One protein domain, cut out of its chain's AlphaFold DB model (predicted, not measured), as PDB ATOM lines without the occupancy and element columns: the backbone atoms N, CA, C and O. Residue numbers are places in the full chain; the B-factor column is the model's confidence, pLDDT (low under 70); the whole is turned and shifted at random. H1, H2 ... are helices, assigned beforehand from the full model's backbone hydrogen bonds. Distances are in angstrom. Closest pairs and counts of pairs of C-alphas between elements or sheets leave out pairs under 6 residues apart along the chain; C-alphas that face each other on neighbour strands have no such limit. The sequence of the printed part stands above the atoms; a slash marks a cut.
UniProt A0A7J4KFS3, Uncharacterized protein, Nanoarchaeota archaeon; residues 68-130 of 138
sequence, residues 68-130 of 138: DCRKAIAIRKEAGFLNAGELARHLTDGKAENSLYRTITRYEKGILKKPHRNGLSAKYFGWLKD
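AT A GLANCE: This is residues 68 to 130 of the 138 residues of an uncharacterized protein of Nanoarchaeota archaeon (UniProt A0A7J4KFS3). Four short helices make a small rounded body: H3 forms one side of it, and H1, H2 and H4 each pack on H3 at a steep angle, all three toward the same side of it. H2 packs on H3 most broadly, H1 meets only the last two residues of H3, and H4 crosses H3 with its first half, while a loop, residues 109 to 118, leads from the end of H3 round to the start of H4. The printed part has 63 residues, with four named helices in the order H1, H2, H3, H4 and no named strand; the class is all helix. It is compact, with a radius of gyration of the C-alphas of 10.4 A, and the C-alphas span 26 by 26 by 20 A.

IN THESE COORDINATES: Start with H3, residues 97 to 108: find C-alpha 97 at (-25.411, 25.873, -1.365), and from there the helix runs 16.0 A to C-alpha 108 at (-25.405, 40.541, -7.824). H4, residues 119 to 130, is 16.4 A long and ends at C-alpha 130 at (-9.031, 37.134, -2.512). Earlier in the ATOM lines, H2 takes residues 84 to 92 and measures 12.4 A. H1, residues 69 to 78, begins at C-alpha 69 at (-22.685, 44.362, -8.394) and measures 14.4 A.

HOW THE PARTS SIT: H3 is the hub and touches the three other helices; the helix packing is mostly crossed. Look first at H2 and H3, which touch: their closest C-alphas, of Ala 88 and Tyr 101, are 5.1 A apart, and the helices run opposite ways at a steep tilt of 51 degrees. H4 touches H3 with residues 120 to 124 alone, beside residues 99 to 104 of H3. Their closest C-alphas, of Leu 100 and Leu 120, are 5.7 A apart, and they run the same way at a steep tilt of 61 degrees. H1 touches residues 107 to 108 of H3 alone, opposite ways at a steep tilt of 56 degrees; the closest C-alphas, of Cys 69 and Glu 108, are 4.7 A apart. H1 and H4 are close but not clearly touching, with the C-alphas of Ala 72 and Leu 128 the closest at 7.0 A. In H1, H2, H3 and H4 every O i to N i+4 pair is within hydrogen-bond range.

THE WHOLE: The two C-alphas farthest apart, of Gly 80 and Arg 117, are 26.9 A apart. The printed part has no cut. The links H1 to H2 and H2 to H3 are tight, and the link H3 to H4, with 10 residues, is short. The mean pLDDT of the printed part is 88.5, and no printed residue is under 70.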
ATOM      1  N   ASP A  68     -20.552  47.035  -5.418       85.75
ATOM      2  CA  ASP A  68     -20.506  47.082  -6.878       85.75
ATOM      3  C   ASP A  68     -20.858  45.709  -7.458       85.75
ATOM      4  O   ASP A  68     -20.041  44.789  -7.573       85.75
ATOM      5  N   CYS A  69     -22.122  45.590  -7.855       88.69
ATOM      6  CA  CYS A  69     -22.685  44.362  -8.394       88.69
ATOM      7  C   CYS A  69     -22.010  43.949  -9.707       88.69
ATOM      8  O   CYS A  69     -21.831  42.761  -9.960       88.69
ATOM      9  N   ARG A  70     -21.635  44.920 -10.551       88.06
ATOM     10  CA  ARG A  70     -21.067  44.646 -11.878       88.06
ATOM     11  C   ARG A  70     -19.657  44.095 -11.742       88.06
ATOM     12  O   ARG A  70     -19.346  43.091 -12.377       88.06
ATOM     13  N   LYS A  71     -18.847  44.705 -10.873       89.75
ATOM     14  CA  LYS A  71     -17.486  44.245 -10.588       89.75
ATOM     15  C   LYS A  71     -17.481  42.851  -9.964       89.75
ATOM     16  O   LYS A  71     -16.729  41.993 -10.410       89.75
ATOM     17  N   ALA A  72     -18.367  42.582  -9.004       91.06
ATOM     18  CA  ALA A  72     -18.471  41.252  -8.402       91.06
ATOM     19  C   ALA A  72     -18.854  40.159  -9.425       91.06
ATOM     20  O   ALA A  72     -18.265  39.079  -9.421       91.06
ATOM     21  N   ILE A  73     -19.783  40.452 -10.348       92.31
ATOM     22  CA  ILE A  73     -20.139  39.535 -11.447       92.31
ATOM     23  C   ILE A  73     -18.951  39.312 -12.392       92.31
ATOM     24  O   ILE A  73     -18.752  38.186 -12.848       92.31
ATOM     25  N   ALA A  74     -18.191  40.365 -12.715       92.44
ATOM     26  CA  ALA A  74     -17.016  40.263 -13.580       92.44
ATOM     27  C   ALA A  74     -15.964  39.332 -12.967       92.44
ATOM     28  O   ALA A  74     -15.604  38.344 -13.599       92.44
ATOM     29  N   ILE A  75     -15.612  39.550 -11.697       94.56
ATOM     30  CA  ILE A  75     -14.674  38.702 -10.946       94.56
ATOM     31  C   ILE A  75     -15.134  37.242 -10.929       94.56
ATOM     32  O   ILE A  75     -14.348  36.333 -11.186       94.56
ATOM     33  N   ARG A  76     -16.428  36.991 -10.684       95.38
ATOM     34  CA  ARG A  76     -16.979  35.629 -10.723       95.38
ATOM     35  C   ARG A  76     -16.778  34.954 -12.078       95.38
ATOM     36  O   ARG A  76     -16.405  33.783 -12.128       95.38
ATOM     37  N   LYS A  77     -17.052  35.676 -13.164       94.69
ATOM     38  CA  LYS A  77     -16.900  35.154 -14.525       94.69
ATOM     39  C   LYS A  77     -15.434  34.934 -14.892       94.69
ATOM     40  O   LYS A  77     -15.128  33.914 -15.497       94.69
ATOM     41  N   GLU A  78     -14.550  35.848 -14.506       95.38
ATOM     42  CA  GLU A  78     -13.099  35.734 -14.705       95.38
ATOM     43  C   GLU A  78     -12.515  34.530 -13.955       95.38
ATOM     44  O   GLU A  78     -11.665  33.826 -14.490       95.38
ATOM     45  N   ALA A  79     -13.047  34.222 -12.770       93.56
ATOM     46  CA  ALA A  79     -12.708  33.021 -12.008       93.56
ATOM     47  C   ALA A  79     -13.316  31.717 -12.574       93.56
ATOM     48  O   ALA A  79     -13.138  30.650 -11.988       93.56
ATOM     49  N   GLY A  80     -14.042  31.774 -13.696       95.00
ATOM     50  CA  GLY A  80     -14.569  30.601 -14.400       95.00
ATOM     51  C   GLY A  80     -15.949  30.114 -13.948       95.00
ATOM     52  O   GLY A  80     -16.420  29.097 -14.452       95.00
ATOM     53  N   PHE A  81     -16.636  30.824 -13.046       95.44
ATOM     54  CA  PHE A  81     -17.980  30.443 -12.597       95.44
ATOM     55  C   PHE A  81     -19.058  31.103 -13.465       95.44
ATOM     56  O   PHE A  81     -19.240  32.327 -13.448       95.44
ATOM     57  N   LEU A  82     -19.849  30.299 -14.178       90.94
ATOM     58  CA  LEU A  82     -20.872  30.790 -15.108       90.94
ATOM     59  C   LEU A  82     -22.029  31.465 -14.371       90.94
ATOM     60  O   LEU A  82     -22.569  32.485 -14.818       90.94
ATOM     61  N   ASN A  83     -22.382  30.945 -13.197       93.19
ATOM     62  CA  ASN A  83     -23.491  31.438 -12.386       93.19
ATOM     63  C   ASN A  83     -23.169  31.449 -10.880       93.19
ATOM     64  O   ASN A  83     -22.214  30.834 -10.411       93.19
ATOM     65  N   ALA A  84     -23.999  32.157 -10.110       93.31
ATOM     66  CA  ALA A  84     -23.865  32.263  -8.657       93.31
ATOM     67  C   ALA A  84     -24.019  30.917  -7.922       93.31
ATOM     68  O   ALA A  84     -23.536  30.781  -6.800       93.31
ATOM     69  N   GLY A  85     -24.710  29.938  -8.519       93.19
ATOM     70  CA  GLY A  85     -24.906  28.608  -7.937       93.19
ATOM     71  C   GLY A  85     -23.622  27.782  -7.950       93.19
ATOM     72  O   GLY A  85     -23.266  27.195  -6.935       93.19
ATOM     73  N   GLU A  86     -22.878  27.811  -9.056       94.25
ATOM     74  CA  GLU A  86     -21.566  27.156  -9.161       94.25
ATOM     75  C   GLU A  86     -20.573  27.714  -8.140       94.25
ATOM     76  O   GLU A  86     -19.937  26.943  -7.420       94.25
ATOM     77  N   LEU A  87     -20.511  29.043  -8.005       95.44
ATOM     78  CA  LEU A  87     -19.692  29.679  -6.972       95.44
ATOM     79  C   LEU A  87     -20.166  29.285  -5.565       95.44
ATOM     80  O   LEU A  87     -19.353  28.957  -4.705       95.44
ATOM     81  N   ALA A  88     -21.479  29.279  -5.312       95.38
ATOM     82  CA  ALA A  88     -22.015  28.881  -4.012       95.38
ATOM     83  C   ALA A  88     -21.635  27.441  -3.648       95.38
ATOM     84  O   ALA A  88     -21.230  27.196  -2.515       95.38
ATOM     85  N   ARG A  89     -21.726  26.513  -4.607       93.75
ATOM     86  CA  ARG A  89     -21.343  25.110  -4.426       93.75
ATOM     87  C   ARG A  89     -19.854  24.969  -4.133       93.75
ATOM     88  O   ARG A  89     -19.496  24.209  -3.238       93.75
ATOM     89  N   HIS A  90     -19.018  25.720  -4.851       93.50
ATOM     90  CA  HIS A  90     -17.571  25.750  -4.646       93.50
ATOM     91  C   HIS A  90     -17.197  26.256  -3.247       93.50
ATOM     92  O   HIS A  90     -16.408  25.632  -2.553       93.50
ATOM     93  N   LEU A  91     -17.812  27.347  -2.788       92.50
ATOM     94  CA  LEU A  91     -17.476  27.969  -1.503       92.50
ATOM     95  C   LEU A  91     -17.932  27.180  -0.275       92.50
ATOM     96  O   LEU A  91     -17.555  27.509   0.858       92.50
ATOM     97  N   THR A  92     -18.806  26.197  -0.446       90.44
ATOM     98  CA  THR A  92     -19.387  25.470   0.679       90.44
ATOM     99  C   THR A  92     -19.235  23.963   0.600       90.44
ATOM    100  O   THR A  92     -19.830  23.265   1.425       90.44
ATOM    101  N   ASP A  93     -18.468  23.462  -0.368       86.75
ATOM    102  CA  ASP A  93     -18.349  22.032  -0.655       86.75
ATOM    103  C   ASP A  93     -19.739  21.373  -0.795       86.75
ATOM    104  O   ASP A  93     -20.011  20.293  -0.270       86.75
ATOM    105  N   GLY A  94     -20.680  22.097  -1.416       75.56
ATOM    106  CA  GLY A  94     -22.087  21.706  -1.566       75.56
ATOM    107  C   GLY A  94     -22.969  21.835  -0.312       75.56
ATOM    108  O   GLY A  94     -24.195  21.766  -0.410       75.56
ATOM    109  N   LYS A  95     -22.415  22.085   0.881       76.81
ATOM    110  CA  LYS A  95     -23.210  22.255   2.114       76.81
ATOM    111  C   LYS A  95     -23.866  23.638   2.138       76.81
ATOM    112  O   LYS A  95     -23.204  24.638   1.934       76.81
ATOM    113  N   ALA A  96     -25.166  23.757   2.401       76.69
ATOM    114  CA  ALA A  96     -25.854  25.063   2.423       76.69
ATOM    115  C   ALA A  96     -25.735  25.904   1.120       76.69
ATOM    116  O   ALA A  96     -25.921  27.124   1.159       76.69
ATOM    117  N   GLU A  97     -25.501  25.251  -0.031       85.81
ATOM    118  CA  GLU A  97     -25.411  25.873  -1.365       85.81
ATOM    119  C   GLU A  97     -26.592  26.817  -1.625       85.81
ATOM    120  O   GLU A  97     -26.393  27.981  -1.962       85.81
ATOM    121  N   ASN A  98     -27.823  26.362  -1.366       87.50
ATOM    122  CA  ASN A  98     -29.041  27.148  -1.588       87.50
ATOM    123  C   ASN A  98     -29.052  28.485  -0.827       87.50
ATOM    124  O   ASN A  98     -29.533  29.495  -1.346       87.50
ATOM    125  N   SER A  99     -28.537  28.501   0.404       89.19
ATOM    126  CA  SER A  99     -28.512  29.703   1.240       89.19
ATOM    127  C   SER A  99     -27.452  30.688   0.756       89.19
ATOM    128  O   SER A  99     -27.737  31.882   0.650       89.19
ATOM    129  N   LEU A 100     -26.255  30.201   0.410       91.69
ATOM    130  CA  LEU A 100     -25.202  31.060  -0.124       91.69
ATOM    131  C   LEU A 100     -25.554  31.575  -1.526       91.69
ATOM    132  O   LEU A 100     -25.427  32.768  -1.778       91.69
ATOM    133  N   TYR A 101     -26.098  30.719  -2.392       94.50
ATOM    134  CA  TYR A 101     -26.601  31.080  -3.719       94.50
ATOM    135  C   TYR A 101     -27.594  32.246  -3.657       94.50
ATOM    136  O   TYR A 101     -27.461  33.223  -4.401       94.50
ATOM    137  N   ARG A 102     -28.573  32.191  -2.741       93.38
ATOM    138  CA  ARG A 102     -29.538  33.286  -2.542       93.38
ATOM    139  C   ARG A 102     -28.850  34.574  -2.098       93.38
ATOM    140  O   ARG A 102     -29.216  35.641  -2.585       93.38
ATOM    141  N   THR A 103     -27.872  34.484  -1.198       92.12
ATOM    142  CA  THR A 103     -27.088  35.642  -0.748       92.12
ATOM    143  C   THR A 103     -26.307  36.267  -1.904       92.12
ATOM    144  O   THR A 103     -26.482  37.457  -2.157       92.12
ATOM    145  N   ILE A 104     -25.529  35.476  -2.651       93.69
ATOM    146  CA  ILE A 104     -24.753  35.942  -3.813       93.69
ATOM    147  C   ILE A 104     -25.686  36.593  -4.837       93.69
ATOM    148  O   ILE A 104     -25.472  37.731  -5.239       93.69
ATOM    149  N   THR A 105     -26.791  35.931  -5.180       93.44
ATOM    150  CA  THR A 105     -27.767  36.448  -6.151       93.44
ATOM    151  C   THR A 105     -28.374  37.779  -5.709       93.44
ATOM    152  O   THR A 105     -28.595  38.664  -6.533       93.44
ATOM    153  N   ARG A 106     -28.663  37.955  -4.415       92.19
ATOM    154  CA  ARG A 106     -29.194  39.222  -3.892       92.19
ATOM    155  C   ARG A 106     -28.180  40.360  -3.985       92.19
ATOM    156  O   ARG A 106     -28.588  41.487  -4.256       92.19
ATOM    157  N   TYR A 107     -26.899  40.071  -3.783       90.31
ATOM    158  CA  TYR A 107     -25.820  41.029  -4.009       90.31
ATOM    159  C   TYR A 107     -25.661  41.348  -5.500       90.31
ATOM    160  O   TYR A 107     -25.715  42.511  -5.872       90.31
ATOM    161  N   GLU A 108     -25.570  40.342  -6.373       91.00
ATOM    162  CA  GLU A 108     -25.405  40.541  -7.824       91.00
ATOM    163  C   GLU A 108     -26.596  41.255  -8.485       91.00
ATOM    164  O   GLU A 108     -26.428  41.952  -9.483       91.00
ATOM    165  N   LYS A 109     -27.802  41.136  -7.915       89.25
ATOM    166  CA  LYS A 109     -28.996  41.886  -8.346       89.25
ATOM    167  C   LYS A 109     -29.118  43.281  -7.714       89.25
ATOM    168  O   LYS A 109     -30.095  43.972  -7.990       89.25
ATOM    169  N   GLY A 110     -28.198  43.686  -6.837       83.38
ATOM    170  CA  GLY A 110     -28.238  44.981  -6.147       83.38
ATOM    171  C   GLY A 110     -29.342  45.124  -5.094       83.38
ATOM    172  O   GLY A 110     -29.632  46.236  -4.653       83.38
ATOM    173  N   ILE A 111     -29.953  44.011  -4.673       85.19
ATOM    174  CA  ILE A 111     -30.950  43.982  -3.591       85.19
ATOM    175  C   ILE A 111     -30.251  44.216  -2.248       85.19
ATOM    176  O   ILE A 111     -30.735  44.978  -1.414       85.19
ATOM    177  N   LEU A 112     -29.096  43.573  -2.043       82.38
ATOM    178  CA  LEU A 112     -28.223  43.830  -0.901       82.38
ATOM    179  C   LEU A 112     -27.116  44.790  -1.325       82.38
ATOM    180  O   LEU A 112     -26.284  44.458  -2.161       82.38
ATOM    181  N   LYS A 113     -27.112  45.983  -0.729       73.44
ATOM    182  CA  LYS A 113     -26.138  47.040  -1.040       73.44
ATOM    183  C   LYS A 113     -24.993  47.130  -0.037       73.44
ATOM    184  O   LYS A 113     -23.959  47.700  -0.360       73.44
ATOM    185  N   LYS A 114     -25.170  46.568   1.164       72.81
ATOM    186  CA  LYS A 114     -24.185  46.609   2.252       72.81
ATOM    187  C   LYS A 114     -23.784  45.187   2.674       72.81
ATOM    188  O   LYS A 114     -24.615  44.273   2.601       72.81
ATOM    189  N   PRO A 115     -22.536  44.961   3.113       70.06
ATOM    190  CA  PRO A 115     -22.129  43.678   3.673       70.06
ATOM    191  C   PRO A 115     -22.902  43.412   4.971       70.06
ATOM    192  O   PRO A 115     -22.881  44.225   5.892       70.06
ATOM    193  N   HIS A 116     -23.602  42.282   5.060       74.25
ATOM    194  CA  HIS A 116     -24.228  41.858   6.314       74.25
ATOM    195  C   HIS A 116     -23.206  41.082   7.152       74.25
ATOM    196  O   HIS A 116     -22.422  40.307   6.609       74.25
ATOM    197  N   ARG A 117     -23.248  41.222   8.482       72.25
ATOM    198  CA  ARG A 117     -22.341  40.518   9.417       72.25
ATOM    199  C   ARG A 117     -22.677  39.029   9.614       72.25
ATOM    200  O   ARG A 117     -22.414  38.471  10.672       72.25
ATOM    201  N   ASN A 118     -23.300  38.382   8.630       80.75
ATOM    202  CA  ASN A 118     -23.606  36.955   8.702       80.75
ATOM    203  C   ASN A 118     -22.502  36.129   8.018       80.75
ATOM    204  O   ASN A 118     -21.794  36.626   7.142       80.75
ATOM    205  N   GLY A 119     -22.364  34.857   8.406       82.75
ATOM    206  CA  GLY A 119     -21.296  33.989   7.897       82.75
ATOM    207  C   GLY A 119     -21.327  33.757   6.379       82.75
ATOM    208  O   GLY A 119     -20.280  33.547   5.775       82.75
ATOM    209  N   LEU A 120     -22.500  33.844   5.739       86.12
ATOM    210  CA  LEU A 120     -22.646  33.665   4.287       86.12
ATOM    211  C   LEU A 120     -22.128  34.879   3.509       86.12
ATOM    212  O   LEU A 120     -21.366  34.724   2.558       86.12
ATOM    213  N   SER A 121     -22.512  36.083   3.933       85.50
ATOM    214  CA  SER A 121     -21.989  37.337   3.403       85.50
ATOM    215  C   SER A 121     -20.485  37.417   3.652       85.50
ATOM    216  O   SER A 121     -19.743  37.658   2.711       85.50
ATOM    217  N   ALA A 122     -20.009  37.126   4.867       86.38
ATOM    218  CA  ALA A 122     -18.576  37.130   5.168       86.38
ATOM    219  C   ALA A 122     -17.781  36.182   4.252       86.38
ATOM    220  O   ALA A 122     -16.761  36.584   3.700       86.38
ATOM    221  N   LYS A 123     -18.284  34.963   4.017       88.06
ATOM    222  CA  LYS A 123     -17.669  33.989   3.105       88.06
ATOM    223  C   LYS A 123     -17.601  34.499   1.661       88.06
ATOM    224  O   LYS A 123     -16.556  34.391   1.028       88.06
ATOM    225  N   TYR A 124     -18.684  35.087   1.154       91.50
ATOM    226  CA  TYR A 124     -18.707  35.644  -0.199       91.50
ATOM    227  C   TYR A 124     -17.762  36.846  -0.359       91.50
ATOM    228  O   TYR A 124     -17.006  36.910  -1.324       91.50
ATOM    229  N   PHE A 125     -17.765  37.776   0.599       89.12
ATOM    230  CA  PHE A 125     -16.877  38.942   0.568       89.12
ATOM    231  C   PHE A 125     -15.403  38.570   0.758       89.12
ATOM    232  O   PHE A 125     -14.553  39.208   0.146       89.12
ATOM    233  N   GLY A 126     -15.100  37.547   1.565       89.19
ATOM    234  CA  GLY A 126     -13.749  36.996   1.685       89.19
ATOM    235  C   GLY A 126     -13.242  36.489   0.339       89.19
ATOM    236  O   GLY A 126     -12.227  36.971  -0.147       89.19
ATOM    237  N   TRP A 127     -14.027  35.635  -0.327       94.12
ATOM    238  CA  TRP A 127     -13.672  35.133  -1.655       94.12
ATOM    239  C   TRP A 127     -13.490  36.255  -2.686       94.12
ATOM    240  O   TRP A 127     -12.514  36.259  -3.430       94.12
ATOM    241  N   LEU A 128     -14.398  37.237  -2.706       92.50
ATOM    242  CA  LEU A 128     -14.281  38.401  -3.585       92.50
ATOM    243  C   LEU A 128     -12.973  39.167  -3.331       92.50
ATOM    244  O   LEU A 128     -12.294  39.538  -4.287       92.50
ATOM    245  N   LYS A 129     -12.607  39.392  -2.064       89.06
ATOM    246  CA  LYS A 129     -11.364  40.077  -1.684       89.06
ATOM    247  C   LYS A 129     -10.133  39.318  -2.181       89.06
ATOM    248  O   LYS A 129      -9.237  39.944  -2.742       89.06
ATOM    249  N   ASP A 130     -10.124  37.994  -2.039       89.50
ATOM    250  CA  ASP A 130      -9.031  37.134  -2.512       89.50
ATOM    251  C   ASP A 130      -8.861  37.196  -4.042       89.50
ATOM    252  O   ASP A 130      -7.774  36.956  -4.558       89.50
TER     253      ASP A 130